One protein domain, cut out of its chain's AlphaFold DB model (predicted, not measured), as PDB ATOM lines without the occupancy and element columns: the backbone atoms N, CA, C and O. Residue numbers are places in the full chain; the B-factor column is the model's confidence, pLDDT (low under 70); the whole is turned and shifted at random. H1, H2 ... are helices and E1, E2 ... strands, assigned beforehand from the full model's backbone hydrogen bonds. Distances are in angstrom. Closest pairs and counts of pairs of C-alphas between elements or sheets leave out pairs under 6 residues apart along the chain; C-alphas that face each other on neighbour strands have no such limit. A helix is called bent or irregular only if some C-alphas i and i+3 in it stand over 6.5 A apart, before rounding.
ATOM      1  N   LEU A   4      33.573 -14.379 -12.621       96.12
ATOM      2  CA  LEU A   4      33.709 -13.849 -13.979       96.12
ATOM      3  C   LEU A   4      32.478 -13.027 -14.335       96.12
ATOM      4  O   LEU A   4      31.359 -13.461 -14.062       96.12
ATOM      5  N   ARG A   5      32.677 -11.864 -14.959       98.06
ATOM      6  CA  ARG A   5      31.584 -10.977 -15.375       98.06
ATOM      7  C   ARG A   5      31.378 -11.029 -16.883       98.06
ATOM      8  O   ARG A   5      32.342 -10.957 -17.645       98.06
ATOM      9  N   PHE A   6      30.120 -11.097 -17.297       98.25
ATOM     10  CA  PHE A   6      29.698 -11.124 -18.695       98.25
ATOM     11  C   PHE A   6      28.736  -9.978 -18.973       98.25
ATOM     12  O   PHE A   6      27.877  -9.669 -18.141       98.25
ATOM     13  N   LEU A   7      28.884  -9.369 -20.147       98.62
ATOM     14  CA  LEU A   7      28.081  -8.234 -20.579       98.62
ATOM     15  C   LEU A   7      27.247  -8.612 -21.802       98.62
ATOM     16  O   LEU A   7      27.760  -9.162 -22.776       98.62
ATOM     17  N   GLY A   8      25.956  -8.312 -21.748       98.38
ATOM     18  CA  GLY A   8      25.050  -8.414 -22.886       98.38
ATOM     19  C   GLY A   8      24.492  -7.055 -23.246       98.38
ATOM     20  O   GLY A   8      24.046  -6.331 -22.356       98.38
ATOM     21  N   ILE A   9      24.512  -6.723 -24.533       98.06
ATOM     22  CA  ILE A   9      24.035  -5.439 -25.041       98.06
ATOM     23  C   ILE A   9      23.049  -5.697 -26.177       98.06
ATOM     24  O   ILE A   9      23.404  -6.301 -27.189       98.06
ATOM     25  N   ASP A  10      21.821  -5.221 -26.006       96.31
ATOM     26  CA  ASP A  10      20.869  -5.020 -27.097       96.31
ATOM     27  C   ASP A  10      20.983  -3.558 -27.531       96.31
ATOM     28  O   ASP A  10      20.669  -2.650 -26.756       96.31
ATOM     29  N   ILE A  11      21.545  -3.315 -28.717       91.62
ATOM     30  CA  ILE A  11      21.820  -1.961 -29.195       91.62
ATOM     31  C   ILE A  11      20.777  -1.550 -30.231       91.62
ATOM     32  O   ILE A  11      20.659  -2.127 -31.308       91.62
ATOM     33  N   ALA A  12      20.041  -0.490 -29.918       84.75
ATOM     34  CA  ALA A  12      19.024   0.066 -30.800       84.75
ATOM     35  C   ALA A  12      19.337   1.535 -31.134       84.75
ATOM     36  O   ALA A  12      20.474   2.009 -31.004       84.75
ATOM     37  N   GLY A  13      18.315   2.268 -31.589       73.62
ATOM     38  CA  GLY A  13      18.368   3.722 -31.772       73.62
ATOM     39  C   GLY A  13      18.736   4.489 -30.491       73.62
ATOM     40  O   GLY A  13      18.936   3.892 -29.435       73.62
ATOM     41  N   ALA A  14      18.832   5.822 -30.607       64.50
ATOM     42  CA  ALA A  14      19.368   6.748 -29.596       64.50
ATOM     43  C   ALA A  14      19.045   6.378 -28.146       64.50
ATOM     44  O   ALA A  14      19.972   6.231 -27.358       64.50
ATOM     45  N   GLU A  15      17.774   6.112 -27.860       68.62
ATOM     46  CA  GLU A  15      17.244   5.955 -26.509       68.62
ATOM     47  C   GLU A  15      16.614   4.577 -26.286       68.62
ATOM     48  O   GLU A  15      15.618   4.485 -25.583       68.62
ATOM     49  N   ASN A  16      17.073   3.499 -26.931       83.88
ATOM     50  CA  ASN A  16      16.415   2.187 -26.791       83.88
ATOM     51  C   ASN A  16      17.368   1.006 -26.597       83.88
ATOM     52  O   ASN A  16      16.983  -0.134 -26.832       83.88
ATOM     53  N   SER A  17      18.587   1.268 -26.135       93.19
ATOM     54  CA  SER A  17      19.545   0.205 -25.846       93.19
ATOM     55  C   SER A  17      19.379  -0.341 -24.425       93.19
ATOM     56  O   SER A  17      19.040   0.392 -23.491       93.19
ATOM     57  N   TRP A  18      19.659  -1.630 -24.260       96.81
ATOM     58  CA  TRP A  18      19.579  -2.346 -22.989       96.81
ATOM     59  C   TRP A  18      20.887  -3.059 -22.680       96.81
ATOM     60  O   TRP A  18      21.572  -3.558 -23.573       96.81
ATOM     61  N   VAL A  19      21.214  -3.124 -21.393       97.50
ATOM     62  CA  VAL A  19      22.426  -3.765 -20.883       97.50
ATOM     63  C   VAL A  19      22.060  -4.780 -19.816       97.50
ATOM     64  O   VAL A  19      21.185  -4.532 -18.990       97.50
ATOM     65  N   CYS A  20      22.756  -5.913 -19.813       98.00
ATOM     66  CA  CYS A  20      22.629  -6.964 -18.816       98.00
ATOM     67  C   CYS A  20      24.008  -7.375 -18.283       98.00
ATOM     68  O   CYS A  20      24.897  -7.710 -19.068       98.00
ATOM     69  N   GLU A  21      24.168  -7.411 -16.955       97.94
ATOM     70  CA  GLU A  21      25.407  -7.832 -16.296       97.94
ATOM     71  C   GLU A  21      25.222  -9.161 -15.541       97.94
ATOM     72  O   GLU A  21      24.543  -9.219 -14.509       97.94
ATOM     73  N   LEU A  22      25.892 -10.217 -16.007       97.62
ATOM     74  CA  LEU A  22      25.909 -11.524 -15.342       97.62
ATOM     75  C   LEU A  22      27.229 -11.760 -14.612       97.62
ATOM     76  O   LEU A  22      28.296 -11.397 -15.109       97.62
ATOM     77  N   VAL A  23      27.158 -12.425 -13.460       97.75
ATOM     78  CA  VAL A  23      28.321 -12.920 -12.715       97.75
ATOM     79  C   VAL A  23      28.242 -14.431 -12.607       97.75
ATOM     80  O   VAL A  23      27.199 -14.971 -12.250       97.75
ATOM     81  N   TRP A  24      29.353 -15.099 -12.890       96.75
ATOM     82  CA  TRP A  24      29.536 -16.533 -12.710       96.75
ATOM     83  C   TRP A  24      30.462 -16.813 -11.534       96.75
ATOM     84  O   TRP A  24      31.588 -16.316 -11.506       96.75
ATOM     85  N   GLU A  25      30.010 -17.648 -10.606       96.00
ATOM     86  CA  GLU A  25      30.839 -18.246  -9.558       96.00
ATOM     87  C   GLU A  25      31.127 -19.707  -9.908       96.00
ATOM     88  O   GLU A  25      30.239 -20.558  -9.812       96.00
ATOM     89  N   GLU A  26      32.375 -19.995 -10.292       91.06
ATOM     90  CA  GLU A  26      32.801 -21.329 -10.740       91.06
ATOM     91  C   GLU A  26      32.560 -22.400  -9.669       91.06
ATOM     92  O   GLU A  26      31.914 -23.410  -9.946       91.06
ATOM     93  N   ASP A  27      32.988 -22.134  -8.431       91.62
ATOM     94  CA  ASP A  27      32.941 -23.099  -7.325       91.62
ATOM     95  C   ASP A  27      31.511 -23.541  -6.983       91.62
ATOM     96  O   ASP A  27      31.278 -24.678  -6.578       91.62
ATOM     97  N   LYS A  28      30.535 -22.645  -7.171       92.81
ATOM     98  CA  LYS A  28      29.117 -22.903  -6.872       92.81
ATOM     99  C   LYS A  28      28.297 -23.257  -8.103       92.81
ATOM    100  O   LYS A  28      27.095 -23.476  -7.984       92.81
ATOM    101  N   LYS A  29      28.924 -23.269  -9.282       93.75
ATOM    102  CA  LYS A  29      28.261 -23.384 -10.583       93.75
ATOM    103  C   LYS A  29      27.030 -22.482 -10.699       93.75
ATOM    104  O   LYS A  29      25.958 -22.929 -11.108       93.75
ATOM    105  N   ARG A  30      27.179 -21.215 -10.314       95.38
ATOM    106  CA  ARG A  30      26.056 -20.296 -10.114       95.38
ATOM    107  C   ARG A  30      26.178 -19.039 -10.963       95.38
ATOM    108  O   ARG A  30      27.227 -18.398 -10.948       95.38
ATOM    109  N   ILE A  31      25.092 -18.656 -11.638       95.94
ATOM    110  CA  ILE A  31      24.938 -17.342 -12.274       95.94
ATOM    111  C   ILE A  31      23.970 -16.476 -11.461       95.94
ATOM    112  O   ILE A  31      22.901 -16.936 -11.063       95.94
ATOM    113  N   PHE A  32      24.330 -15.210 -11.256       95.69
ATOM    114  CA  PHE A  32      23.468 -14.188 -10.656       95.69
ATOM    115  C   PHE A  32      23.675 -12.824 -11.324       95.69
ATOM    116  O   PHE A  32      24.625 -12.620 -12.086       95.69
ATOM    117  N   TRP A  33      22.784 -11.877 -11.040       92.44
ATOM    118  CA  TRP A  33      22.914 -10.505 -11.517       92.44
ATOM    119  C   TRP A  33      24.020  -9.762 -10.770       92.44
ATOM    120  O   TRP A  33      23.955  -9.626  -9.551       92.44
ATOM    121  N   SER A  34      24.976  -9.171 -11.492       91.81
ATOM    122  CA  SER A  34      25.675  -7.991 -10.942       91.81
ATOM    123  C   SER A  34      24.699  -6.816 -10.902       91.81
ATOM    124  O   SER A  34      24.646  -6.058  -9.935       91.81
ATOM    125  N   ARG A  35      23.881  -6.709 -11.955       91.50
ATOM    126  CA  ARG A  35      22.766  -5.778 -12.070       91.50
ATOM    127  C   ARG A  35      21.717  -6.376 -13.019       91.50
ATOM    128  O   ARG A  35      22.108  -6.844 -14.092       91.50
ATOM    129  N   PRO A  36      20.421  -6.378 -12.655       92.44
ATOM    130  CA  PRO A  36      19.351  -6.799 -13.560       92.44
ATOM    131  C   PRO A  36      19.339  -5.958 -14.839       92.44
ATOM    132  O   PRO A  36      19.812  -4.819 -14.787       92.44
ATOM    133  N   PRO A  37      18.782  -6.450 -15.962       96.38
ATOM    134  CA  PRO A  37      18.786  -5.699 -17.209       96.38
ATOM    135  C   PRO A  37      18.182  -4.303 -17.063       96.38
ATOM    136  O   PRO A  37      17.095  -4.134 -16.504       96.38
ATOM    137  N   TYR A  38      18.885  -3.302 -17.578       95.62
ATOM    138  CA  TYR A  38      18.490  -1.904 -17.471       95.62
ATOM    139  C   TYR A  38      18.697  -1.175 -18.793       95.62
ATOM    140  O   TYR A  38      19.559  -1.524 -19.603       95.62
ATOM    141  N   LYS A  39      17.856  -0.169 -19.008       95.19
ATOM    142  CA  LYS A  39      17.922   0.710 -20.167       95.19
ATOM    143  C   LYS A  39      19.053   1.718 -19.973       95.19
ATOM    144  O   LYS A  39      19.256   2.189 -18.855       95.19
ATOM    145  N   ILE A  40      19.752   2.039 -21.052       91.25
ATOM    146  CA  ILE A  40      20.774   3.089 -21.094       91.25
ATOM    147  C   ILE A  40      20.347   4.184 -22.070       91.25
ATOM    148  O   ILE A  40      19.675   3.902 -23.070       91.25
ATOM    149  N   GLU A  41      20.744   5.420 -21.794       86.44
ATOM    150  CA  GLU A  41      20.396   6.576 -22.628       86.44
ATOM    151  C   GLU A  41      21.551   6.948 -23.564       86.44
ATOM    152  O   GLU A  41      21.324   7.366 -24.700       86.44
ATOM    153  N   ALA A  42      22.798   6.721 -23.136       89.25
ATOM    154  CA  ALA A  42      23.987   7.032 -23.923       89.25
ATOM    155  C   ALA A  42      25.011   5.886 -23.981       89.25
ATOM    156  O   ALA A  42      25.223   5.141 -23.025       89.25
ATOM    157  N   LEU A  43      25.746   5.793 -25.099       90.56
ATOM    158  CA  LEU A  43      26.854   4.832 -25.245       90.56
ATOM    159  C   LEU A  43      27.977   5.076 -24.222       90.56
ATOM    160  O   LEU A  43      28.646   4.130 -23.812       90.56
ATOM    161  N   SER A  44      28.168   6.325 -23.779       93.25
ATOM    162  CA  SER A  44      29.157   6.692 -22.757       93.25
ATOM    163  C   SER A  44      28.911   5.992 -21.419       93.25
ATOM    164  O   SER A  44      29.872   5.699 -20.710       93.25
ATOM    165  N   GLU A  45      27.662   5.654 -21.092       94.38
ATOM    166  CA  GLU A  45      27.338   4.884 -19.889       94.38
ATOM    167  C   GLU A  45      27.907   3.462 -19.959       94.38
ATOM    168  O   GLU A  45      28.451   2.976 -18.967       94.38
ATOM    169  N   ILE A  46      27.859   2.815 -21.131       95.19
ATOM    170  CA  ILE A  46      28.482   1.495 -21.331       95.19
ATOM    171  C   ILE A  46      30.000   1.615 -21.243       95.19
ATOM    172  O   ILE A  46      30.645   0.796 -20.594       95.19
ATOM    173  N   VAL A  47      30.584   2.640 -21.871       96.38
ATOM    174  CA  VAL A  47      32.038   2.856 -21.833       96.38
ATOM    175  C   VAL A  47      32.516   3.049 -20.392       96.38
ATOM    176  O   VAL A  47      33.494   2.435 -19.976       96.38
ATOM    177  N   ASN A  48      31.801   3.848 -19.599       96.75
ATOM    178  CA  ASN A  48      32.107   4.028 -18.182       96.75
ATOM    179  C   ASN A  48      31.901   2.737 -17.381       96.75
ATOM    180  O   ASN A  48      32.670   2.463 -16.463       96.75
ATOM    181  N   LEU A  49      30.899   1.924 -17.725       96.44
ATOM    182  CA  LEU A  49      30.676   0.631 -17.085       96.44
ATOM    183  C   LEU A  49      31.873  -0.311 -17.279       96.44
ATOM    184  O   LEU A  49      32.365  -0.855 -16.292       96.44
ATOM    185  N   VAL A  50      32.350  -0.484 -18.517       96.81
ATOM    186  CA  VAL A  50      33.470  -1.401 -18.816       96.81
ATOM    187  C   VAL A  50      34.818  -0.874 -18.327       96.81
ATOM    188  O   VAL A  50      35.702  -1.661 -18.027       96.81
ATOM    189  N   LYS A  51      34.979   0.447 -18.175       96.75
ATOM    190  CA  LYS A  51      36.178   1.041 -17.558       96.75
ATOM    191  C   LYS A  51      36.297   0.756 -16.062       96.75
ATOM    192  O   LYS A  51      37.401   0.739 -15.535       96.75
ATOM    193  N   ASN A  52      35.165   0.591 -15.378       96.44
ATOM    194  CA  ASN A  52      35.112   0.460 -13.920       96.44
ATOM    195  C   ASN A  52      34.900  -0.987 -13.444       96.44
ATOM    196  O   ASN A  52      34.864  -1.235 -12.238       96.44
ATOM    197  N   LYS A  53      34.692  -1.936 -14.361       95.75
ATOM    198  CA  LYS A  53      34.439  -3.346 -14.049       95.75
ATOM    199  C   LYS A  53      35.068  -4.239 -15.112       95.75
ATOM    200  O   LYS A  53      34.829  -4.040 -16.297       95.75
ATOM    201  N   ASP A  54      35.743  -5.293 -14.672       94.38
ATOM    202  CA  ASP A  54      36.375  -6.249 -15.581       94.38
ATOM    203  C   ASP A  54      35.354  -7.242 -16.144       94.38
ATOM    204  O   ASP A  54      34.851  -8.112 -15.425       94.38
ATOM    205  N   PHE A  55      35.055  -7.133 -17.440       97.19
ATOM    206  CA  PHE A  55      34.219  -8.092 -18.164       97.19
ATOM    207  C   PHE A  55      35.081  -8.998 -19.043       97.19
ATOM    208  O   PHE A  55      35.812  -8.533 -19.917       97.19
ATOM    209  N   ILE A  56      34.954 -10.315 -18.860       96.62
ATOM    210  CA  ILE A  56      35.739 -11.281 -19.643       96.62
ATOM    211  C   ILE A  56      35.208 -11.430 -21.071       96.62
ATOM    212  O   ILE A  56      35.968 -11.740 -21.982       96.62
ATOM    213  N   CYS A  57      33.906 -11.219 -21.280       97.69
ATOM    214  CA  CYS A  57      33.297 -11.256 -22.601       97.69
ATOM    215  C   CYS A  57      32.058 -10.355 -22.669       97.69
ATOM    216  O   CYS A  57      31.254 -10.312 -21.732       97.69
ATOM    217  N   CYS A  58      31.909  -9.668 -23.800       98.50
ATOM    218  CA  CYS A  58      30.751  -8.868 -24.159       98.50
ATOM    219  C   CYS A  58      30.119  -9.406 -25.451       98.50
ATOM    220  O   CYS A  58      30.824  -9.662 -26.426       98.50
ATOM    221  N   ALA A  59      28.794  -9.541 -25.476       98.56
ATOM    222  CA  ALA A  59      28.034  -9.853 -26.684       98.56
ATOM    223  C   ALA A  59      27.107  -8.695 -27.058       98.56
ATOM    224  O   ALA A  59      26.415  -8.159 -26.188       98.56
ATOM    225  N   ILE A  60      27.070  -8.342 -28.342       98.12
ATOM    226  CA  ILE A  60      26.264  -7.232 -28.867       98.12
ATOM    227  C   ILE A  60      25.275  -7.753 -29.921       98.12
ATOM    228  O   ILE A  60      25.680  -8.465 -30.842       98.12
ATOM    229  N   ASP A  61      23.997  -7.372 -29.803       96.50
ATOM    230  CA  ASP A  61      22.968  -7.566 -30.840       96.50
ATOM    231  C   ASP A  61      23.076  -6.494 -31.930       96.50
ATOM    232  O   ASP A  61      22.271  -5.567 -32.007       96.50
ATOM    233  N   ALA A  62      24.130  -6.568 -32.737       94.31
ATOM    234  CA  ALA A  62      24.259  -5.772 -33.950       94.31
ATOM    235  C   ALA A  62      25.409  -6.270 -34.826       94.31
ATOM    236  O   ALA A  62      26.371  -6.835 -34.308       94.31
ATOM    237  N   PRO A  63      25.370  -5.972 -36.138       93.00
ATOM    238  CA  PRO A  63      26.503  -6.181 -37.026       93.00
ATOM    239  C   PRO A  63      27.801  -5.564 -36.485       93.00
ATOM    240  O   PRO A  63      27.861  -4.356 -36.256       93.00
ATOM    241  N   LEU A  64      28.842  -6.383 -36.324       93.06
ATOM    242  CA  LEU A  64      30.205  -5.988 -35.947       93.06
ATOM    243  C   LEU A  64      31.260  -6.422 -36.972       93.06
ATOM    244  O   LEU A  64      32.406  -5.984 -36.870       93.06
ATOM    245  N   SER A  65      30.887  -7.248 -37.954       88.19
ATOM    246  CA  SER A  65      31.715  -7.614 -39.108       88.19
ATOM    247  C   SER A  65      31.181  -7.003 -40.406       88.19
ATOM    248  O   SER A  65      29.970  -7.019 -40.644       88.19
ATOM    249  N   PHE A  66      32.077  -6.517 -41.264       82.31
ATOM    250  CA  PHE A  66      31.781  -5.742 -42.470       82.31
ATOM    251  C   PHE A  66      32.721  -6.109 -43.615       82.31
ATOM    252  O   PHE A  66      33.839  -6.569 -43.401       82.31
ATOM    253  N   THR A  67      32.258  -5.872 -44.835       74.19
ATOM    254  CA  THR A  67      32.968  -6.204 -46.073       74.19
ATOM    255  C   THR A  67      33.063  -4.945 -46.931       74.19
ATOM    256  O   THR A  67      32.097  -4.175 -46.944       74.19
ATOM    257  N   PRO A  68      34.148  -4.728 -47.695       65.94
ATOM    258  CA  PRO A  68      34.271  -3.572 -48.596       65.94
ATOM    259  C   PRO A  68      33.175  -3.517 -49.676       65.94
ATOM    260  O   PRO A  68      32.899  -2.478 -50.271       65.94
ATOM    261  N   GLN A  69      32.548  -4.660 -49.947       64.19
ATOM    262  CA  GLN A  69      31.547  -4.838 -50.988       64.19
ATOM    263  C   GLN A  69      30.193  -4.261 -50.548       64.19
ATOM    264  O   GLN A  69      29.692  -4.569 -49.468       64.19
ATOM    265  N   THR A  70      29.536  -3.492 -51.420       56.06
ATOM    266  CA  THR A  70      28.236  -2.826 -51.175       56.06
ATOM    267  C   THR A  70      27.026  -3.774 -51.210       56.06
ATOM    268  O   THR A  70      25.893  -3.368 -51.491       56.06
ATOM    269  N   LYS A  71      27.234  -5.067 -50.936       63.34
ATOM    270  CA  LYS A  71      26.168  -6.074 -50.950       63.34
ATOM    271  C   LYS A  71      25.106  -5.740 -49.898       63.34
ATOM    272  O   LYS A  71      25.391  -5.252 -48.811       63.34
ATOM    273  N   LYS A  72      23.843  -6.049 -50.215       71.81
ATOM    274  CA  LYS A  72      22.700  -5.819 -49.310       71.81
ATOM    275  C   LYS A  72      22.792  -6.621 -48.000       71.81
ATOM    276  O   LYS A  72      22.227  -6.186 -46.997       71.81
ATOM    277  N   TRP A  73      23.452  -7.779 -48.027       79.75
ATOM    278  CA  TRP A  73      23.543  -8.750 -46.933       79.75
ATOM    279  C   TRP A  73      24.973  -9.263 -46.792       79.75
ATOM    280  O   TRP A  73      25.625  -9.479 -47.815       79.75
ATOM    281  N   ARG A  74      25.405  -9.536 -45.556       84.62
ATOM    282  CA  ARG A  74      26.663 -10.241 -45.276       84.62
ATOM    283  C   ARG A  74      26.465 -11.748 -45.426       84.62
ATOM    284  O   ARG A  74      25.352 -12.248 -45.223       84.62
ATOM    285  N   LEU A  75      27.536 -12.487 -45.716       79.81
ATOM    286  CA  LEU A  75      27.493 -13.954 -45.769       79.81
ATOM    287  C   LEU A  75      26.911 -14.580 -44.486       79.81
ATOM    288  O   LEU A  75      26.042 -15.446 -44.576       79.81
ATOM    289  N   CYS A  76      27.303 -14.083 -43.310       84.50
ATOM    290  CA  CYS A  76      26.781 -14.539 -42.019       84.50
ATOM    291  C   CYS A  76      25.268 -14.292 -41.857       84.50
ATOM    292  O   CYS A  76      24.554 -15.159 -41.351       84.50
ATOM    293  N   ASP A  77      24.749 -13.158 -42.345       87.81
ATOM    294  CA  ASP A  77      23.310 -12.861 -42.324       87.81
ATOM    295  C   ASP A  77      22.538 -13.820 -43.236       87.81
ATOM    296  O   ASP A  77      21.457 -14.307 -42.892       87.81
ATOM    297  N   ILE A  78      23.093 -14.098 -44.419       81.19
ATOM    298  CA  ILE A  78      22.511 -15.035 -45.384       81.19
ATOM    299  C   ILE A  78      22.463 -16.433 -44.777       81.19
ATOM    300  O   ILE A  78      21.417 -17.082 -44.829       81.19
ATOM    301  N   GLU A  79      23.566 -16.885 -44.184       81.38
ATOM    302  CA  GLU A  79      23.651 -18.188 -43.539       81.38
ATOM    303  C   GLU A  79      22.637 -18.314 -42.398       81.38
ATOM    304  O   GLU A  79      21.861 -19.272 -42.372       81.38
ATOM    305  N   LEU A  80      22.541 -17.310 -41.522       87.81
ATOM    306  CA  LEU A  80      21.559 -17.306 -40.440       87.81
ATOM    307  C   LEU A  80      20.125 -17.418 -40.975       87.81
ATOM    308  O   LEU A  80      19.338 -18.243 -40.507       87.81
ATOM    309  N   ARG A  81      19.790 -16.659 -42.025       87.31
ATOM    310  CA  ARG A  81      18.486 -16.760 -42.704       87.31
ATOM    311  C   ARG A  81      18.232 -18.139 -43.312       87.31
ATOM    312  O   ARG A  81      17.072 -18.501 -43.501       87.31
ATOM    313  N   CYS A  82      19.270 -18.893 -43.663       76.50
ATOM    314  CA  CYS A  82      19.134 -20.255 -44.184       76.50
ATOM    315  C   CYS A  82      18.874 -21.279 -43.074       76.50
ATOM    316  O   CYS A  82      18.155 -22.254 -43.303       76.50
ATOM    317  N   LEU A  83      19.399 -21.038 -41.871       81.94
ATOM    318  CA  LEU A  83      19.139 -21.874 -40.698       81.94
ATOM    319  C   LEU A  83      17.709 -21.694 -40.160       81.94
ATOM    320  O   LEU A  83      17.121 -22.647 -39.641       81.94
ATOM    321  N   LEU A  84      17.142 -20.494 -40.315       84.44
ATOM    322  CA  LEU A  84      15.793 -20.138 -39.874       84.44
ATOM    323  C   LEU A  84      14.677 -20.694 -40.781       84.44
ATOM    324  O   LEU A  84      14.832 -20.862 -41.996       84.44
ATOM    325  N   ASP A  85      13.506 -20.937 -40.187       82.56
ATOM    326  CA  ASP A  85      12.304 -21.356 -40.916       82.56
ATOM    327  C   ASP A  85      11.756 -20.223 -41.814       82.56
ATOM    328  O   ASP A  85      11.982 -19.034 -41.577       82.56
ATOM    329  N   LYS A  86      11.046 -20.597 -42.892       77.56
ATOM    330  CA  LYS A  86      10.629 -19.688 -43.982       77.56
ATOM    331  C   LYS A  86       9.879 -18.444 -43.489       77.56
ATOM    332  O   LYS A  86      10.080 -17.362 -44.031       77.56
ATOM    333  N   ASP A  87       9.026 -18.611 -42.492       82.88
ATOM    334  CA  ASP A  87       8.142 -17.594 -41.921       82.88
ATOM    335  C   ASP A  87       8.832 -16.647 -40.926       82.88
ATOM    336  O   ASP A  87       8.240 -15.642 -40.540       82.88
ATOM    337  N   ILE A  88      10.075 -16.939 -40.534       87.50
ATOM    338  CA  ILE A  88      10.844 -16.148 -39.560       87.50
ATOM    339  C   ILE A  88      12.184 -15.642 -40.112       87.50
ATOM    340  O   ILE A  88      12.938 -14.969 -39.412       87.50
ATOM    341  N   LYS A  89      12.484 -15.891 -41.397       85.44
ATOM    342  CA  LYS A  89      13.699 -15.370 -42.054       85.44
ATOM    343  C   LYS A  89      13.800 -13.845 -42.002       85.44
ATOM    344  O   LYS A  89      14.898 -13.307 -42.066       85.44
ATOM    345  N   ASN A  90      12.671 -13.141 -41.915       87.31
ATOM    346  CA  ASN A  90      12.614 -11.683 -41.818       87.31
ATOM    347  C   ASN A  90      13.071 -11.130 -40.458       87.31
ATOM    348  O   ASN A  90      13.107  -9.915 -40.301       87.31
ATOM    349  N   TRP A  91      13.413 -11.969 -39.479       91.44
ATOM    350  CA  TRP A  91      14.015 -11.490 -38.234       91.44
ATOM    351  C   TRP A  91      15.423 -10.946 -38.451       91.44
ATOM    352  O   TRP A  91      15.778  -9.945 -37.843       91.44
ATOM    353  N   VAL A  92      16.174 -11.554 -39.371       90.44
ATOM    354  CA  VAL A  92      17.487 -11.059 -39.781       90.44
ATOM    355  C   VAL A  92      17.267  -9.930 -40.779       90.44
ATOM    356  O   VAL A  92      16.793 -10.169 -41.897       90.44
ATOM    357  N   GLN A  93      17.587  -8.710 -40.363       86.38
ATOM    358  CA  GLN A  93      17.515  -7.504 -41.182       86.38
ATOM    359  C   GLN A  93      18.870  -7.200 -41.813       86.38
ATOM    360  O   GLN A  93      19.917  -7.587 -41.303       86.38
ATOM    361  N   SER A  94      18.844  -6.542 -42.967       84.00
ATOM    362  CA  SER A  94      20.061  -6.239 -43.713       84.00
ATOM    363  C   SER A  94      20.756  -5.045 -43.046       84.00
ATOM    364  O   SER A  94      20.055  -4.092 -42.684       84.00
ATOM    365  N   PRO A  95      22.096  -5.023 -42.899       81.56
ATOM    366  CA  PRO A  95      22.785  -3.877 -42.296       81.56
ATOM    367  C   PRO A  95      22.442  -2.550 -42.996       81.56
ATOM    368  O   PRO A  95      22.230  -1.531 -42.343       81.56
ATOM    369  N   ASN A  96      22.252  -2.590 -44.320       78.62
ATOM    370  CA  ASN A  96      21.858  -1.430 -45.128       78.62
ATOM    371  C   ASN A  96      20.434  -0.933 -44.833       78.62
ATOM    372  O   ASN A  96      20.136   0.227 -45.091       78.62
ATOM    373  N   SER A  97      19.550  -1.787 -44.309       73.75
ATOM    374  CA  SER A  97      18.180  -1.399 -43.937       73.75
ATOM    375  C   SER A  97      18.078  -0.734 -42.560       73.75
ATOM    376  O   SER A  97      17.068  -0.100 -42.275       73.75
ATOM    377  N   MET A  98      19.116  -0.844 -41.720       74.12
ATOM    378  CA  MET A  98      19.137  -0.297 -40.357       74.12
ATOM    379  C   MET A  98      20.434   0.464 -40.056       74.12
ATOM    380  O   MET A  98      20.978   0.301 -38.974       74.12
ATOM    381  N   GLN A  99      20.937   1.291 -40.981       79.06
ATOM    382  CA  GLN A  99      22.295   1.873 -40.937       79.06
ATOM    383  C   GLN A  99      22.724   2.475 -39.582       79.06
ATOM    384  O   GLN A  99      23.886   2.355 -39.199       79.06
ATOM    385  N   ALA A 100      21.800   3.075 -38.825       85.62
ATOM    386  CA  ALA A 100      22.098   3.653 -37.515       85.62
ATOM    387  C   ALA A 100      22.575   2.620 -36.475       85.62
ATOM    388  O   ALA A 100      23.429   2.942 -35.649       85.62
ATOM    389  N   VAL A 101      22.048   1.391 -36.503       89.75
ATOM    390  CA  VAL A 101      22.376   0.347 -35.517       89.75
ATOM    391  C   VAL A 101      23.799  -0.193 -35.719       89.75
ATOM    392  O   VAL A 101      24.577  -0.120 -34.768       89.75
ATOM    393  N   PRO A 102      24.217  -0.638 -36.927       89.56
ATOM    394  CA  PRO A 102      25.598  -1.034 -37.185       89.56
ATOM    395  C   PRO A 102      26.616   0.066 -36.878       89.56
ATOM    396  O   PRO A 102      27.635  -0.221 -36.264       89.56
ATOM    397  N   LEU A 103      26.344   1.327 -37.240       90.31
ATOM    398  CA  LEU A 103      27.269   2.434 -36.964       90.31
ATOM    399  C   LEU A 103      27.448   2.673 -35.458       90.31
ATOM    400  O   LEU A 103      28.575   2.805 -34.979       90.31
ATOM    401  N   ARG A 104      26.351   2.669 -34.688       92.06
ATOM    402  CA  ARG A 104      26.409   2.772 -33.219       92.06
ATOM    403  C   ARG A 104      27.152   1.589 -32.605       92.06
ATOM    404  O   ARG A 104      27.931   1.784 -31.677       92.06
ATOM    405  N   ALA A 105      26.940   0.381 -33.126       93.62
ATOM    406  CA  ALA A 105      27.608  -0.823 -32.645       93.62
ATOM    407  C   ALA A 105      29.112  -0.796 -32.924       93.62
ATOM    408  O   ALA A 105      29.890  -1.122 -32.035       93.62
ATOM    409  N   GLN A 106      29.528  -0.334 -34.106       92.31
ATOM    410  CA  GLN A 106      30.937  -0.113 -34.444       92.31
ATOM    411  C   GLN A 106      31.589   0.917 -33.516       92.31
ATOM    412  O   GLN A 106      32.667   0.665 -32.979       92.31
ATOM    413  N   GLN A 107      30.935   2.065 -33.314       93.50
ATOM    414  CA  GLN A 107      31.440   3.111 -32.425       93.50
ATOM    415  C   GLN A 107      31.562   2.603 -30.988       93.50
ATOM    416  O   GLN A 107      32.558   2.859 -30.321       93.50
ATOM    417  N   LEU A 108      30.564   1.867 -30.500       95.56
ATOM    418  CA  LEU A 108      30.628   1.269 -29.176       95.56
ATOM    419  C   LEU A 108      31.762   0.242 -29.089       95.56
ATOM    420  O   LEU A 108      32.565   0.305 -28.163       95.56
ATOM    421  N   ALA A 109      31.841  -0.678 -30.054       96.44
ATOM    422  CA  ALA A 109      32.842  -1.737 -30.089       96.44
ATOM    423  C   ALA A 109      34.266  -1.173 -30.060       96.44
ATOM    424  O   ALA A 109      35.071  -1.630 -29.253       96.44
ATOM    425  N   SER A 110      34.563  -0.142 -30.857       95.06
ATOM    426  CA  SER A 110      35.885   0.497 -30.859       95.06
ATOM    427  C   SER A 110      36.238   1.153 -29.521       95.06
ATOM    428  O   SER A 110      37.402   1.134 -29.120       95.06
ATOM    429  N   LEU A 111      35.245   1.688 -28.802       96.00
ATOM    430  CA  LEU A 111      35.436   2.329 -27.500       96.00
ATOM    431  C   LEU A 111      35.601   1.330 -26.349       96.00
ATOM    432  O   LEU A 111      36.292   1.647 -25.380       96.00
ATOM    433  N   ILE A 112      34.966   0.156 -26.425       96.50
ATOM    434  CA  ILE A 112      34.995  -0.835 -25.335       96.50
ATOM    435  C   ILE A 112      36.052  -1.922 -25.520       96.50
ATOM    436  O   ILE A 112      36.444  -2.525 -24.524       96.50
ATOM    437  N   LEU A 113      36.526  -2.168 -26.749       93.81
ATOM    438  CA  LEU A 113      37.485  -3.237 -27.060       93.81
ATOM    439  C   LEU A 113      38.730  -3.248 -26.148       93.81
ATOM    440  O   LEU A 113      39.127  -4.338 -25.751       93.81
ATOM    441  N   PRO A 114      39.317  -2.100 -25.741       93.62
ATOM    442  CA  PRO A 114      40.462  -2.097 -24.823       93.62
ATOM    443  C   PRO A 114      40.154  -2.560 -23.389       93.62
ATOM    444  O   PRO A 114      41.081  -2.822 -22.632       93.62
ATOM    445  N   TYR A 115      38.878  -2.615 -22.998       94.50
ATOM    446  CA  TYR A 115      38.438  -2.838 -21.615       94.50
ATOM    447  C   TYR A 115      37.706  -4.173 -21.413       94.50
ATOM    448  O   TYR A 115      37.347  -4.513 -20.287       94.50
ATOM    449  N   VAL A 116      37.449  -4.932 -22.482       93.88
ATOM    450  CA  VAL A 116      36.756  -6.227 -22.411       93.88
ATOM    451  C   VAL A 116      37.660  -7.340 -22.920       93.88
ATOM    452  O   VAL A 116      38.358  -7.174 -23.915       93.88
ATOM    453  N   GLY A 117      37.633  -8.503 -22.262       87.75
ATOM    454  CA  GLY A 117      38.505  -9.624 -22.637       87.75
ATOM    455  C   GLY A 117      38.207 -10.203 -24.026       87.75
ATOM    456  O   GLY A 117      39.116 -10.617 -24.742       87.75
ATOM    457  N   ALA A 118      36.934 -10.221 -24.423       94.56
ATOM    458  CA  ALA A 118      36.486 -10.677 -25.734       94.56
ATOM    459  C   ALA A 118      35.186  -9.981 -26.148       94.56
ATOM    460  O   ALA A 118      34.340  -9.668 -25.305       94.56
ATOM    461  N   LEU A 119      34.993  -9.820 -27.455       97.12
ATOM    462  CA  LEU A 119      33.770  -9.286 -28.046       97.12
ATOM    463  C   LEU A 119      33.188 -10.295 -29.043       97.12
ATOM    464  O   LEU A 119      33.927 -10.850 -29.857       97.12
ATOM    465  N   ILE A 120      31.875 -10.524 -28.990       97.38
ATOM    466  CA  ILE A 120      31.142 -11.328 -29.978       97.38
ATOM    467  C   ILE A 120      29.922 -10.566 -30.506       97.38
ATOM    468  O   ILE A 120      29.249  -9.841 -29.772       97.38
ATOM    469  N   GLU A 121      29.616 -10.764 -31.782       97.25
ATOM    470  CA  GLU A 121      28.319 -10.425 -32.359       97.25
ATOM    471  C   GLU A 121      27.343 -11.585 -32.111       97.25
ATOM    472  O   GLU A 121      27.724 -12.760 -32.177       97.25
ATOM    473  N   THR A 122      26.079 -11.271 -31.833       97.88
ATOM    474  CA  THR A 122      25.012 -12.269 -31.703       97.88
ATOM    475  C   THR A 122      23.681 -11.758 -32.241       97.88
ATOM    476  O   THR A 122      23.550 -10.606 -32.629       97.88
ATOM    477  N   HIS A 123      22.691 -12.648 -32.276       96.75
ATOM    478  CA  HIS A 123      21.308 -12.336 -32.605       96.75
ATOM    479  C   HIS A 123      20.400 -13.042 -31.579       96.75
ATOM    480  O   HIS A 123      20.175 -14.257 -31.690       96.75
ATOM    481  N   PRO A 124      19.861 -12.327 -30.574       96.50
ATOM    482  CA  PRO A 124      19.210 -12.912 -29.404       96.50
ATOM    483  C   PRO A 124      17.939 -13.661 -29.787       96.50
ATOM    484  O   PRO A 124      17.748 -14.810 -29.398       96.50
ATOM    485  N   ARG A 125      17.121 -13.072 -30.664       95.00
ATOM    486  CA  ARG A 125      15.900 -13.709 -31.169       95.00
ATOM    487  C   ARG A 125      16.150 -15.044 -31.884       95.00
ATOM    488  O   ARG A 125      15.433 -16.015 -31.652       95.00
ATOM    489  N   SER A 126      17.169 -15.103 -32.741       94.62
ATOM    490  CA  SER A 126      17.552 -16.340 -33.434       94.62
ATOM    491  C   SER A 126      18.180 -17.350 -32.470       94.62
ATOM    492  O   SER A 126      17.894 -18.542 -32.547       94.62
ATOM    493  N   SER A 127      18.971 -16.883 -31.505       96.00
ATOM    494  CA  SER A 127      19.540 -17.746 -30.465       96.00
ATOM    495  C   SER A 127      18.457 -18.364 -29.579       96.00
ATOM    496  O   SER A 127      18.506 -19.561 -29.319       96.00
ATOM    497  N   LEU A 128      17.425 -17.603 -29.198       94.94
ATOM    498  CA  LEU A 128      16.243 -18.111 -28.492       94.94
ATOM    499  C   LEU A 128      15.508 -19.196 -29.288       94.94
ATOM    500  O   LEU A 128      15.126 -20.215 -28.713       94.94
ATOM    501  N   PHE A 129      15.338 -19.003 -30.602       93.56
ATOM    502  CA  PHE A 129      14.720 -19.999 -31.484       93.56
ATOM    503  C   PHE A 129      15.435 -21.347 -31.413       93.56
ATOM    504  O   PHE A 129      14.794 -22.378 -31.188       93.56
ATOM    505  N   PHE A 130      16.760 -21.342 -31.575       92.06
ATOM    506  CA  PHE A 130      17.547 -22.572 -31.551       92.06
ATOM    507  C   PHE A 130      17.642 -23.166 -30.147       92.06
ATOM    508  O   PHE A 130      17.484 -24.375 -30.001       92.06
ATOM    509  N   MET A 131      17.822 -22.327 -29.126       91.25
ATOM    510  CA  MET A 131      17.957 -22.746 -27.733       91.25
ATOM    511  C   MET A 131      16.698 -23.442 -27.214       91.25
ATOM    512  O   MET A 131      16.783 -24.539 -26.672       91.25
ATOM    513  N   LEU A 132      15.524 -22.834 -27.412       89.38
ATOM    514  CA  LEU A 132      14.254 -23.363 -26.906       89.38
ATOM    515  C   LEU A 132      13.584 -24.362 -27.861       89.38
ATOM    516  O   LEU A 132      12.545 -24.924 -27.518       89.38
ATOM    517  N   LYS A 133      14.147 -24.579 -29.062       80.69
ATOM    518  CA  LYS A 133      13.537 -25.379 -30.146       80.69
ATOM    519  C   LYS A 133      12.115 -24.923 -30.489       80.69
ATOM    520  O   LYS A 133      11.254 -25.727 -30.854       80.69
ATOM    521  N   GLU A 134      11.835 -23.636 -30.334       71.00
ATOM    522  CA  GLU A 134      10.466 -23.157 -30.233       71.00
ATOM    523  C   GLU A 134       9.973 -22.529 -31.542       71.00
ATOM    524  O   GLU A 134      10.428 -21.467 -31.954       71.00
ATOM    525  N   LYS A 135       8.962 -23.148 -32.166       74.00
ATOM    526  CA  LYS A 135       8.234 -22.575 -33.321       74.00
ATOM    527  C   LYS A 135       6.991 -21.776 -32.930       74.00
ATOM    528  O   LYS A 135       6.195 -21.392 -33.792       74.00
ATOM    529  N   SER A 136       6.778 -21.599 -31.631       75.12
ATOM    530  CA  SER A 136       5.512 -21.132 -31.100       75.12
ATOM    531  C   SER A 136       5.290 -19.644 -31.326       75.12
ATOM    532  O   SER A 136       6.183 -18.851 -31.646       75.12
ATOM    533  N   GLU A 137       4.039 -19.266 -31.121       81.81
ATOM    534  CA  GLU A 137       3.585 -17.894 -31.214       81.81
ATOM    535  C   GLU A 137       4.260 -16.976 -30.181       81.81
ATOM    536  O   GLU A 137       4.472 -15.800 -30.483       81.81
ATOM    537  N   SER A 138       4.698 -17.499 -29.020       85.88
ATOM    538  CA  SER A 138       5.362 -16.682 -27.993       85.88
ATOM    539  C   SER A 138       6.672 -16.079 -28.492       85.88
ATOM    540  O   SER A 138       6.893 -14.883 -28.328       85.88
ATOM    541  N   LEU A 139       7.499 -16.846 -29.206       89.62
ATOM    542  CA  LEU A 139       8.738 -16.325 -29.796       89.62
ATOM    543  C   LEU A 139       8.485 -15.379 -30.991       89.62
ATOM    544  O   LEU A 139       9.250 -14.451 -31.270       89.62
ATOM    545  N   LYS A 140       7.376 -15.570 -31.707       88.81
ATOM    546  CA  LYS A 140       6.983 -14.682 -32.814       88.81
ATOM    547  C   LYS A 140       6.438 -13.340 -32.326       88.81
ATOM    548  O   LYS A 140       6.627 -12.340 -33.018       88.81
ATOM    549  N   LYS A 141       5.808 -13.306 -31.148       90.88
ATOM    550  CA  LYS A 141       5.052 -12.146 -30.653       90.88
ATOM    551  C   LYS A 141       5.586 -11.516 -29.357       90.88
ATOM    552  O   LYS A 141       4.988 -10.549 -28.896       90.88
ATOM    553  N   TYR A 142       6.695 -11.990 -28.773       93.75
ATOM    554  CA  TYR A 142       7.208 -11.408 -27.515       93.75
ATOM    555  C   TYR A 142       7.556  -9.917 -27.622       93.75
ATOM    556  O   TYR A 142       7.320  -9.182 -26.670       93.75
ATOM    557  N   LYS A 143       8.015  -9.455 -28.794       91.44
ATOM    558  CA  LYS A 143       8.304  -8.032 -29.049       91.44
ATOM    559  C   LYS A 143       7.059  -7.138 -29.131       91.44
ATOM    560  O   LYS A 143       7.178  -5.924 -29.103       91.44
ATOM    561  N   THR A 144       5.862  -7.711 -29.267       90.88
ATOM    562  CA  THR A 144       4.610  -6.948 -29.441       90.88
ATOM    563  C   THR A 144       3.580  -7.210 -28.347       90.88
ATOM    564  O   THR A 144       2.502  -6.619 -28.359       90.88
ATOM    565  N   SER A 145       3.867  -8.102 -27.394       94.31
ATOM    566  CA  SER A 145       2.908  -8.487 -26.361       94.31
ATOM    567  C   SER A 145       3.588  -8.938 -25.077       94.31
ATOM    568  O   SER A 145       4.289  -9.953 -25.043       94.31
ATOM    569  N   PHE A 146       3.262  -8.254 -23.980       93.38
ATOM    570  CA  PHE A 146       3.753  -8.588 -22.644       93.38
ATOM    571  C   PHE A 146       3.361 -10.007 -22.193       93.38
ATOM    572  O   PHE A 146       4.136 -10.687 -21.522       93.38
ATOM    573  N   LYS A 147       2.183 -10.501 -22.604       95.19
ATOM    574  CA  LYS A 147       1.751 -11.883 -22.329       95.19
ATOM    575  C   LYS A 147       2.742 -12.891 -22.919       95.19
ATOM    576  O   LYS A 147       3.161 -13.814 -22.223       95.19
ATOM    577  N   TYR A 148       3.117 -12.707 -24.185       94.19
ATOM    578  CA  TYR A 148       4.050 -13.592 -24.878       94.19
ATOM    579  C   TYR A 148       5.489 -13.423 -24.386       94.19
ATOM    580  O   TYR A 148       6.187 -14.426 -24.252       94.19
ATOM    581  N   LEU A 149       5.895 -12.200 -24.025       95.75
ATOM    582  CA  LEU A 149       7.157 -11.941 -23.330       95.75
ATOM    583  C   LEU A 149       7.250 -12.745 -22.036       95.75
ATOM    584  O   LEU A 149       8.179 -13.524 -21.875       95.75
ATOM    585  N   ARG A 150       6.256 -12.643 -21.149       95.06
ATOM    586  CA  ARG A 150       6.266 -13.357 -19.864       95.06
ATOM    587  C   ARG A 150       6.318 -14.877 -20.034       95.06
ATOM    588  O   ARG A 150       7.036 -15.549 -19.301       95.06
ATOM    589  N   GLN A 151       5.584 -15.420 -21.008       93.50
ATOM    590  CA  GLN A 151       5.648 -16.847 -21.340       93.50
ATOM    591  C   GLN A 151       7.047 -17.265 -21.801       93.50
ATOM    592  O   GLN A 151       7.550 -18.297 -21.362       93.50
ATOM    593  N   LEU A 152       7.669 -16.470 -22.676       94.38
ATOM    594  CA  LEU A 152       9.003 -16.748 -23.194       94.38
ATOM    595  C   LEU A 152      10.070 -16.623 -22.099       94.38
ATOM    596  O   LEU A 152      10.895 -17.521 -21.961       94.38
ATOM    597  N   THR A 153      10.002 -15.580 -21.266       95.19
ATOM    598  CA  THR A 153      10.890 -15.388 -20.112       95.19
ATOM    599  C   THR A 153      10.817 -16.576 -19.157       95.19
ATOM    600  O   THR A 153      11.851 -17.128 -18.800       95.19
ATOM    601  N   ASN A 154       9.618 -17.032 -18.779       94.12
ATOM    602  CA  ASN A 154       9.493 -18.191 -17.889       94.12
ATOM    603  C   ASN A 154      10.164 -19.436 -18.485       94.12
ATOM    604  O   ASN A 154      10.929 -20.106 -17.802       94.12
ATOM    605  N   LYS A 155       9.975 -19.697 -19.785       93.44
ATOM    606  CA  LYS A 155      10.633 -20.825 -20.463       93.44
ATOM    607  C   LYS A 155      12.152 -20.719 -20.448       93.44
ATOM    608  O   LYS A 155      12.818 -21.727 -20.235       93.44
ATOM    609  N   VAL A 156      12.698 -19.524 -20.669       93.69
ATOM    610  CA  VAL A 156      14.143 -19.265 -20.587       93.69
ATOM    611  C   VAL A 156      14.667 -19.621 -19.195       93.69
ATOM    612  O   VAL A 156      15.630 -20.378 -19.080       93.69
ATOM    613  N   PHE A 157      13.995 -19.146 -18.145       94.62
ATOM    614  CA  PHE A 157      14.396 -19.385 -16.758       94.62
ATOM    615  C   PHE A 157      14.194 -20.840 -16.318       94.62
ATOM    616  O   PHE A 157      14.964 -21.329 -15.501       94.62
ATOM    617  N   ASP A 158      13.243 -21.562 -16.907       92.75
ATOM    618  CA  ASP A 158      13.060 -22.991 -16.649       92.75
ATOM    619  C   ASP A 158      14.066 -23.857 -17.421       92.75
ATOM    620  O   ASP A 158      14.465 -24.930 -16.964       92.75
ATOM    621  N   TYR A 159      14.421 -23.474 -18.649       92.06
ATOM    622  CA  TYR A 159      15.196 -24.323 -19.559       92.06
ATOM    623  C   TYR A 159      16.706 -24.154 -19.397       92.06
ATOM    624  O   TYR A 159      17.422 -25.152 -19.322       92.06
ATOM    625  N   ILE A 160      17.201 -22.917 -19.318       91.25
ATOM    626  CA  ILE A 160      18.643 -22.628 -19.302       91.25
ATOM    627  C   ILE A 160      19.384 -23.255 -18.111       91.25
ATOM    628  O   ILE A 160      20.400 -23.911 -18.359       91.25
ATOM    629  N   PRO A 161      18.920 -23.135 -16.849       93.00
ATOM    630  CA  PRO A 161      19.623 -23.760 -15.729       93.00
ATOM    631  C   PRO A 161      19.741 -25.276 -15.897       93.00
ATOM    632  O   PRO A 161      20.801 -25.847 -15.645       93.00
ATOM    633  N   ARG A 162      18.683 -25.925 -16.407       93.06
ATOM    634  CA  ARG A 162      18.676 -27.368 -16.694       93.06
ATOM    635  C   ARG A 162      19.626 -27.734 -17.829       93.06
ATOM    636  O   ARG A 162      20.366 -28.703 -17.701       93.06
ATOM    637  N   LEU A 163      19.627 -26.961 -18.915       90.19
ATOM    638  CA  LEU A 163      20.517 -27.177 -20.056       90.19
ATOM    639  C   LEU A 163      21.993 -27.087 -19.646       90.19
ATOM    640  O   LEU A 163      22.814 -27.877 -20.107       90.19
ATOM    641  N   LEU A 164      22.334 -26.105 -18.810       89.88
ATOM    642  CA  LEU A 164      23.721 -25.809 -18.449       89.88
ATOM    643  C   LEU A 164      24.186 -26.525 -17.176       89.88
ATOM    644  O   LEU A 164      25.390 -26.533 -16.901       89.88
ATOM    645  N   ASN A 165      23.251 -27.143 -16.447       92.88
ATOM    646  CA  ASN A 165      23.449 -27.722 -15.123       92.88
ATOM    647  C   ASN A 165      24.085 -26.708 -14.154       92.88
ATOM    648  O   ASN A 165      25.178 -26.929 -13.624       92.88
ATOM    649  N   ILE A 166      23.418 -25.559 -14.009       93.56
ATOM    650  CA  ILE A 166      23.850 -24.430 -13.175       93.56
ATOM    651  C   ILE A 166      22.722 -23.954 -12.266       93.56
ATOM    652  O   ILE A 166      21.544 -24.092 -12.601       93.56
ATOM    653  N   ASP A 167      23.098 -23.333 -11.154       93.75
ATOM    654  CA  ASP A 167      22.179 -22.581 -10.308       93.75
ATOM    655  C   ASP A 167      21.962 -21.179 -10.896       93.75
ATOM    656  O   ASP A 167      22.921 -20.453 -11.183       93.75
ATOM    657  N   PHE A 168      20.702 -20.802 -11.107       91.75
ATOM    658  CA  PHE A 168      20.332 -19.526 -11.712       91.75
ATOM    659  C   PHE A 168      19.628 -18.669 -10.662       91.75
ATOM    660  O   PHE A 168      18.405 -18.691 -10.524       91.75
ATOM    661  N   VAL A 169      20.417 -17.906  -9.903       91.88
ATOM    662  CA  VAL A 169      19.929 -17.042  -8.815       91.88
ATOM    663  C   VAL A 169      19.555 -15.684  -9.385       91.88
ATOM    664  O   VAL A 169      20.155 -14.648  -9.100       91.88
ATOM    665  N   ILE A 170      18.570 -15.727 -10.269       89.00
ATOM    666  CA  ILE A 170      18.015 -14.575 -10.958       89.00
ATOM    667  C   ILE A 170      16.497 -14.713 -11.047       89.00
ATOM    668  O   ILE A 170      15.962 -15.817 -11.136       89.00
ATOM    669  N   SER A 171      15.782 -13.588 -11.034       90.50
ATOM    670  CA  SER A 171      14.317 -13.589 -11.032       90.50
ATOM    671  C   SER A 171      13.741 -13.228 -12.405       90.50
ATOM    672  O   SER A 171      14.053 -12.157 -12.930       90.50
ATOM    673  N   PRO A 172      12.809 -14.027 -12.963       92.19
ATOM    674  CA  PRO A 172      12.148 -13.685 -14.223       92.19
ATOM    675  C   PRO A 172      11.278 -12.424 -14.107       92.19
ATOM    676  O   PRO A 172      10.954 -11.806 -15.118       92.19
ATOM    677  N   LYS A 173      10.911 -12.004 -12.884       92.69
ATOM    678  CA  LYS A 173      10.100 -10.796 -12.634       92.69
ATOM    679  C   LYS A 173      10.825  -9.494 -12.988       92.69
ATOM    680  O   LYS A 173      10.178  -8.457 -13.121       92.69
ATOM    681  N   GLU A 174      12.147  -9.536 -13.109       93.12
ATOM    682  CA  GLU A 174      12.959  -8.368 -13.456       93.12
ATOM    683  C   GLU A 174      12.974  -8.096 -14.965       93.12
ATOM    684  O   GLU A 174      13.250  -6.975 -15.387       93.12
ATOM    685  N   ILE A 175      12.578  -9.076 -15.784       96.12
ATOM    686  CA  ILE A 175      12.460  -8.923 -17.234       96.12
ATOM    687  C   ILE A 175      11.085  -8.341 -17.573       96.12
ATOM    688  O   ILE A 175      10.076  -9.047 -17.610       96.12
ATOM    689  N   LYS A 176      11.048  -7.027 -17.806       94.06
ATOM    690  CA  LYS A 176       9.803  -6.279 -18.062       94.06
ATOM    691  C   LYS A 176       9.583  -5.905 -19.529       94.06
ATOM    692  O   LYS A 176       8.455  -5.598 -19.902       94.06
ATOM    693  N   THR A 177      10.632  -5.932 -20.344       95.38
ATOM    694  CA  THR A 177      10.616  -5.518 -21.755       95.38
ATOM    695  C   THR A 177      11.293  -6.569 -22.631       95.38
ATOM    696  O   THR A 177      12.016  -7.435 -22.133       95.38
ATOM    697  N   ASP A 178      11.054  -6.512 -23.939       94.75
ATOM    698  CA  ASP A 178      11.746  -7.365 -24.903       94.75
ATOM    699  C   ASP A 178      13.238  -7.025 -24.994       94.75
ATOM    700  O   ASP A 178      14.042  -7.948 -24.999       94.75
ATOM    701  N   GLY A 179      13.615  -5.742 -24.932       95.56
ATOM    702  CA  GLY A 179      15.027  -5.338 -24.886       95.56
ATOM    703  C   GLY A 179      15.772  -5.853 -23.647       95.56
ATOM    704  O   GLY A 179      16.917  -6.288 -23.737       95.56
ATOM    705  N   ALA A 180      15.105  -5.927 -22.486       96.56
ATOM    706  CA  ALA A 180      15.671  -6.562 -21.292       96.56
ATOM    707  C   ALA A 180      15.932  -8.063 -21.500       96.56
ATOM    708  O   ALA A 180      16.948  -8.587 -21.038       96.56
ATOM    709  N   LEU A 181      15.017  -8.760 -22.187       97.19
ATOM    710  CA  LEU A 181      15.196 -10.169 -22.524       97.19
ATOM    711  C   LEU A 181      16.315 -10.348 -23.556       97.19
ATOM    712  O   LEU A 181      17.171 -11.205 -23.367       97.19
ATOM    713  N   ASP A 182      16.340  -9.537 -24.611       97.31
ATOM    714  CA  ASP A 182      17.352  -9.611 -25.665       97.31
ATOM    715  C   ASP A 182      18.760  -9.345 -25.092       97.31
ATOM    716  O   ASP A 182      19.670 -10.142 -25.331       97.31
ATOM    717  N   ALA A 183      18.922  -8.345 -24.215       97.88
ATOM    718  CA  ALA A 183      20.180  -8.086 -23.506       97.88
ATOM    719  C   ALA A 183      20.606  -9.246 -22.585       97.88
ATOM    720  O   ALA A 183      21.790  -9.592 -22.538       97.88
ATOM    721  N   LEU A 184      19.663  -9.889 -21.882       97.81
ATOM    722  CA  LEU A 184      19.939 -11.109 -21.110       97.81
ATOM    723  C   LEU A 184      20.460 -12.229 -22.015       97.81
ATOM    724  O   LEU A 184      21.456 -12.879 -21.689       97.81
ATOM    725  N   ILE A 185      19.815 -12.453 -23.159       97.75
ATOM    726  CA  ILE A 185      20.257 -13.480 -24.103       97.75
ATOM    727  C   ILE A 185      21.643 -13.147 -24.645       97.75
ATOM    728  O   ILE A 185      22.484 -14.040 -24.673       97.75
ATOM    729  N   CYS A 186      21.946 -11.886 -24.960       98.50
ATOM    730  CA  CYS A 186      23.310 -11.475 -25.290       98.50
ATOM    731  C   CYS A 186      24.302 -11.843 -24.170       98.50
ATOM    732  O   CYS A 186      25.301 -12.513 -24.431       98.50
ATOM    733  N   ALA A 187      24.010 -11.511 -22.909       98.25
ATOM    734  CA  ALA A 187      24.911 -11.810 -21.791       98.25
ATOM    735  C   ALA A 187      25.137 -13.323 -21.619       98.25
ATOM    736  O   ALA A 187      26.250 -13.773 -21.343       98.25
ATOM    737  N   LEU A 188      24.094 -14.125 -21.842       97.81
ATOM    738  CA  LEU A 188      24.194 -15.582 -21.849       97.81
ATOM    739  C   LEU A 188      25.033 -16.098 -23.016       97.81
ATOM    740  O   LEU A 188      25.816 -17.023 -22.828       97.81
ATOM    741  N   MET A 189      24.937 -15.498 -24.200       98.38
ATOM    742  CA  MET A 189      25.789 -15.852 -25.338       98.38
ATOM    743  C   MET A 189      27.269 -15.566 -25.049       98.38
ATOM    744  O   MET A 189      28.113 -16.409 -25.359       98.38
ATOM    745  N   ALA A 190      27.583 -14.450 -24.381       98.19
ATOM    746  CA  ALA A 190      28.935 -14.158 -23.895       98.19
ATOM    747  C   ALA A 190      29.420 -15.209 -22.877       98.19
ATOM    748  O   ALA A 190      30.544 -15.706 -22.971       98.19
ATOM    749  N   PHE A 191      28.555 -15.609 -21.937       97.56
ATOM    750  CA  PHE A 191      28.844 -16.698 -21.001       97.56
ATOM    751  C   PHE A 191      29.131 -18.021 -21.725       97.56
ATOM    752  O   PHE A 191      30.142 -18.675 -21.454       97.56
ATOM    753  N   LEU A 192      28.277 -18.410 -22.675       96.69
ATOM    754  CA  LEU A 192      28.430 -19.642 -23.447       96.69
ATOM    755  C   LEU A 192      29.711 -19.632 -24.278       96.69
ATOM    756  O   LEU A 192      30.376 -20.660 -24.353       96.69
ATOM    757  N   TYR A 193      30.098 -18.492 -24.847       95.44
ATOM    758  CA  TYR A 193      31.319 -18.382 -25.643       95.44
ATOM    759  C   TYR A 193      32.566 -18.755 -24.836       95.44
ATOM    760  O   TYR A 193      33.419 -19.492 -25.327       95.44
ATOM    761  N   ILE A 194      32.624 -18.334 -23.571       91.38
ATOM    762  CA  ILE A 194      33.750 -18.632 -22.678       91.38
ATOM    763  C   ILE A 194      33.624 -20.014 -22.025       91.38
ATOM    764  O   ILE A 194      34.619 -20.720 -21.881       91.38
ATOM    765  N   LYS A 195      32.423 -20.415 -21.591       90.88
ATOM    766  CA  LYS A 195      32.246 -21.597 -20.722       90.88
ATOM    767  C   LYS A 195      31.701 -22.833 -21.419       90.88
ATOM    768  O   LYS A 195      31.857 -23.938 -20.894       90.88
ATOM    769  N   ARG A 196      31.024 -22.684 -22.556       88.12
ATOM    770  CA  ARG A 196      30.288 -23.753 -23.251       88.12
ATOM    771  C   ARG A 196      30.295 -23.544 -24.769       88.12
ATOM    772  O   ARG A 196      29.263 -23.669 -25.422       88.12
ATOM    773  N   TYR A 197      31.468 -23.262 -25.334       83.56
ATOM    774  CA  TYR A 197      31.624 -22.916 -26.751       83.56
ATOM    775  C   TYR A 197      30.992 -23.935 -27.721       83.56
ATOM    776  O   TYR A 197      30.442 -23.557 -28.747       83.56
ATOM    777  N   HIS A 198      30.995 -25.226 -27.372       80.94
ATOM    778  CA  HIS A 198      30.389 -26.299 -28.175       80.94
ATOM    779  C   HIS A 198      28.864 -26.176 -28.362       80.94
ATOM    780  O   HIS A 198      28.306 -26.840 -29.233       80.94
ATOM    781  N   LEU A 199      28.183 -25.360 -27.549       86.94
ATOM    782  CA  LEU A 199      26.757 -25.045 -27.698       86.94
ATOM    783  C   LEU A 199      26.510 -23.893 -28.678       86.94
ATOM    784  O   LEU A 199      25.359 -23.516 -28.894       86.94
ATOM    785  N   LEU A 200      27.565 -23.313 -29.252       90.44
ATOM    786  CA  LEU A 200      27.483 -22.201 -30.185       90.44
ATOM    787  C   LEU A 200      27.790 -22.638 -31.615       90.44
ATOM    788  O   LEU A 200      28.515 -23.598 -31.867       90.44
ATOM    789  N   TYR A 201      27.242 -21.885 -32.560       88.56
ATOM    790  CA  TYR A 201      27.527 -22.009 -33.980       88.56
ATOM    791  C   TYR A 201      28.103 -20.692 -34.496       88.56
ATOM    792  O   TYR A 201      27.461 -19.644 -34.381       88.56
ATOM    793  N   LYS A 202      29.328 -20.754 -35.029       89.69
ATOM    794  CA  LYS A 202      30.001 -19.621 -35.667       89.69
ATOM    795  C   LYS A 202      29.465 -19.464 -37.085       89.69
ATOM    796  O   LYS A 202      29.581 -20.397 -37.874       89.69
ATOM    797  N   LEU A 203      28.918 -18.298 -37.404       85.50
ATOM    798  CA  LEU A 203      28.492 -17.978 -38.764       85.50
ATOM    799  C   LEU A 203      29.699 -17.615 -39.641       85.50
ATOM    800  O   LEU A 203      30.715 -17.098 -39.166       85.50
ATOM    801  N   SER A 204      29.572 -17.903 -40.931       77.50
ATOM    802  CA  SER A 204      30.611 -17.738 -41.942       77.50
ATOM    803  C   SER A 204      30.881 -16.267 -42.219       77.50
ATOM    804  O   SER A 204      29.967 -15.471 -42.434       77.50
ATOM    805  N   LEU A 205      32.163 -15.925 -42.259       76.38
ATOM    806  CA  LEU A 205      32.664 -14.618 -42.664       76.38
ATOM    807  C   LEU A 205      33.177 -14.702 -44.109       76.38
ATOM    808  O   LEU A 205      33.534 -15.782 -44.572       76.38
ATOM    809  N   GLU A 206      33.168 -13.581 -44.829       69.62
ATOM    810  CA  GLU A 206      33.789 -13.475 -46.159       69.62
ATOM    811  C   GLU A 206      35.330 -13.422 -46.039       69.62
ATOM    812  O   GLU A 206      35.856 -13.250 -44.939       69.62
ATOM    813  N   GLU A 207      36.063 -13.583 -47.149       60.88
ATOM    814  CA  GLU A 207      37.541 -13.580 -47.150       60.88
ATOM    815  C   GLU A 207      38.131 -12.222 -46.731       60.88
ATOM    816  O   GLU A 207      39.063 -12.166 -45.932       60.88
ATOM    817  N   GLU A 208      37.544 -11.121 -47.209       70.44
ATOM    818  CA  GLU A 208      37.916  -9.753 -46.834       70.44
ATOM    819  C   GLU A 208      36.897  -9.181 -45.845       70.44
ATOM    820  O   GLU A 208      35.960  -8.463 -46.212       70.44
ATOM    821  N   VAL A 209      37.066  -9.526 -44.568       75.00
ATOM    822  CA  VAL A 209      36.237  -9.002 -43.480       75.00
ATOM    823  C   VAL A 209      37.043  -8.086 -42.576       75.00
ATOM    824  O   VAL A 209      38.074  -8.459 -42.021       75.00
ATOM    825  N   HIS A 210      36.505  -6.889 -42.373       80.69
ATOM    826  CA  HIS A 210      36.928  -5.950 -41.344       80.69
ATOM    827  C   HIS A 210      35.878  -5.914 -40.235       80.69
ATOM    828  O   HIS A 210      34.701  -6.190 -40.469       80.69
ATOM    829  N   GLY A 211      36.263  -5.558 -39.015       83.69
ATOM    830  CA  GLY A 211      35.309  -5.453 -37.916       83.69
ATOM    831  C   GLY A 211      35.910  -5.781 -36.565       83.69
ATOM    832  O   GLY A 211      37.125  -5.881 -36.418       83.69
ATOM    833  N   PHE A 212      35.032  -5.941 -35.581       87.88
ATOM    834  CA  PHE A 212      35.419  -6.033 -34.174       87.88
ATOM    835  C   PHE A 212      35.218  -7.422 -33.571       87.88
ATOM    836  O   PHE A 212      35.826  -7.727 -32.547       87.88
ATOM    837  N   ALA A 213      34.349  -8.252 -34.155       91.31
ATOM    838  CA  ALA A 213      33.923  -9.483 -33.507       91.31
ATOM    839  C   ALA A 213      33.402 -10.556 -34.482       91.31
ATOM    840  O   ALA A 213      32.790 -10.224 -35.498       91.31
ATOM    841  N   PRO A 214      33.589 -11.850 -34.163       91.56
ATOM    842  CA  PRO A 214      32.915 -12.951 -34.848       91.56
ATOM    843  C   PRO A 214      31.424 -13.026 -34.480       91.56
ATOM    844  O   PRO A 214      31.043 -12.721 -33.350       91.56
ATOM    845  N   PHE A 215      30.596 -13.520 -35.406       94.88
ATOM    846  CA  PHE A 215      29.156 -13.692 -35.205       94.88
ATOM    847  C   PHE A 215      28.815 -15.124 -34.765       94.88
ATOM    848  O   PHE A 215      29.019 -16.086 -35.512       94.88
ATOM    849  N   TYR A 216      28.276 -15.259 -33.550       95.56
ATOM    850  CA  TYR A 216      27.799 -16.514 -32.977       95.56
ATOM    851  C   TYR A 216      26.296 -16.504 -32.693       95.56
ATOM    852  O   TYR A 216      25.727 -15.517 -32.234       95.56
ATOM    853  N   ILE A 217      25.668 -17.663 -32.873       96.56
ATOM    854  CA  ILE A 217      24.304 -17.962 -32.413       96.56
ATOM    855  C   ILE A 217      24.297 -19.265 -31.611       96.56
ATOM    856  O   ILE A 217      25.260 -20.035 -31.655       96.56
ATOM    857  N   PHE A 218      23.220 -19.530 -30.869       94.44
ATOM    858  CA  PHE A 218      23.049 -20.838 -30.234       94.44
ATOM    859  C   PHE A 218      22.964 -21.932 -31.309       94.44
ATOM    860  O   PHE A 218      22.280 -21.759 -32.320       94.44
ATOM    861  N   ALA A 219      23.670 -23.045 -31.109       86.62
ATOM    862  CA  ALA A 219      23.824 -24.064 -32.133       86.62
ATOM    863  C   ALA A 219      22.474 -24.705 -32.508       86.62
ATOM    864  O   ALA A 219      21.725 -25.148 -31.632       86.62
TER     865      ALA A 219
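AT A GLANCE: This is residues 4 to 219 of the 459 residues of the protein "Protein containing DUF429" of Candidatus Desulfofervidus auxilii (UniProt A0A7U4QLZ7). A twisted sheet of six strands has helices over both faces, three layers in all: H7 crosses slantwise over one face, where H6 also lies at the E6 edge, and H1 and H3 lie side by side over the other. H4 and H5 pack beside H6, the small hairpin E7 and E8 packs on H4, and H2 lies out from the sheet among long links. The printed part has 216 residues, with seven named helices and eight named strands in the order E1 E2 E3 H1 E4 H2 H3 E5 H4 H5 H6 E6 H7 E7 E8; the class is mixed. The large sheet runs E5 E4 E1 E2 E3 E6, mixed. The whole is compact, with a radius of gyration of the C-alphas of 16.1 A, and spans 47 by 41 by 34 A.

HOW THE PARTS SIT: E1, residues 4 to 10, E2, residues 17 to 25, and E3, residues 30 to 40, form two hairpins and a meander, each strand the antiparallel neighbour of the one before; N 6 and O 22 are 2.9 A apart and N 23 and O 32 2.9 A, within hydrogen-bond range. H1, residues 43 to 52, lies over E2 at a height over the sheet of 8.4 A. E4, residues 57 to 61, is parallel to E1, with N 59 and O 7 2.9 A apart; E3, H1 and E4 are a split strand-helix-strand unit, two strands running the same way with E1 and E2 between them, its crossover right-handed. H2, residues 75 to 83, touches no helix. H3, residues 100 to 115, is on the same face as H1 and touches it with residues 108 to 115 alone, at a shallow tilt of 16 degrees; the closest C-alphas, of Val 50 and Tyr 115, are 5.9 A apart. E5, residues 119 to 121, is parallel to E4, with N 120 and O 58 2.9 A apart; E4, H2, H3 and E5 are a strand-helix-strand unit, parallel neighbour strands with helices between, also right-handed. H4, residues 124 to 132, only grazes the sheet. H5, residues 137 to 141, touches H6, residues 146 to 164, the closest C-alphas being those of Ser 138 and Tyr 148, 4.6 A. E6, residues 167 to 169, is parallel to E3, with N 169 and O 31 2.9 A apart. H7, residues 178 to 195, is on the opposite face from H1, at a height over the sheet of 5.7 A, and touches H4 at a steep tilt of 67 degrees, C-alphas of Pro 124 and Asp 182 closest at 5.3 A. E7, residues 200 to 202, and E8, residues 216 to 218, are an antiparallel hairpin, with N 201 and O 217 2.9 A apart. Every O i to N i+4 pair is within hydrogen-bond range in H1, H2, H4, H5 and H7, with 10 of 12 in H3 and 13 of 15 in H6.

IN THESE COORDINATES: E1 begins at C-alpha 4, (33.709, -13.849, -13.979); H7 begins at C-alpha 178, (11.746, -7.365, -24.903), and E8 ends at C-alpha 218, (23.049, -20.838, -30.234). From first to last C-alpha E2 measures 27.1 A, E3 26.4 A, H3 23.7 A, H6 26.7 A and H7 25.3 A. H3 is irregular, with C-alphas 111 and 114 7.2 A apart, and H6 only just, with C-alphas 158 and 161 6.7 A apart.

THE WHOLE: The two C-alphas farthest apart, of Lys 28 and Thr 70, are 48.6 A apart. The printed part has no cut. The links E4 to H2, H2 to H3 and E7 to E8 are long. The mean pLDDT of the printed part is 90.1, and residues 14 to 15, 68 to 71 and 206 to 207 are under 70.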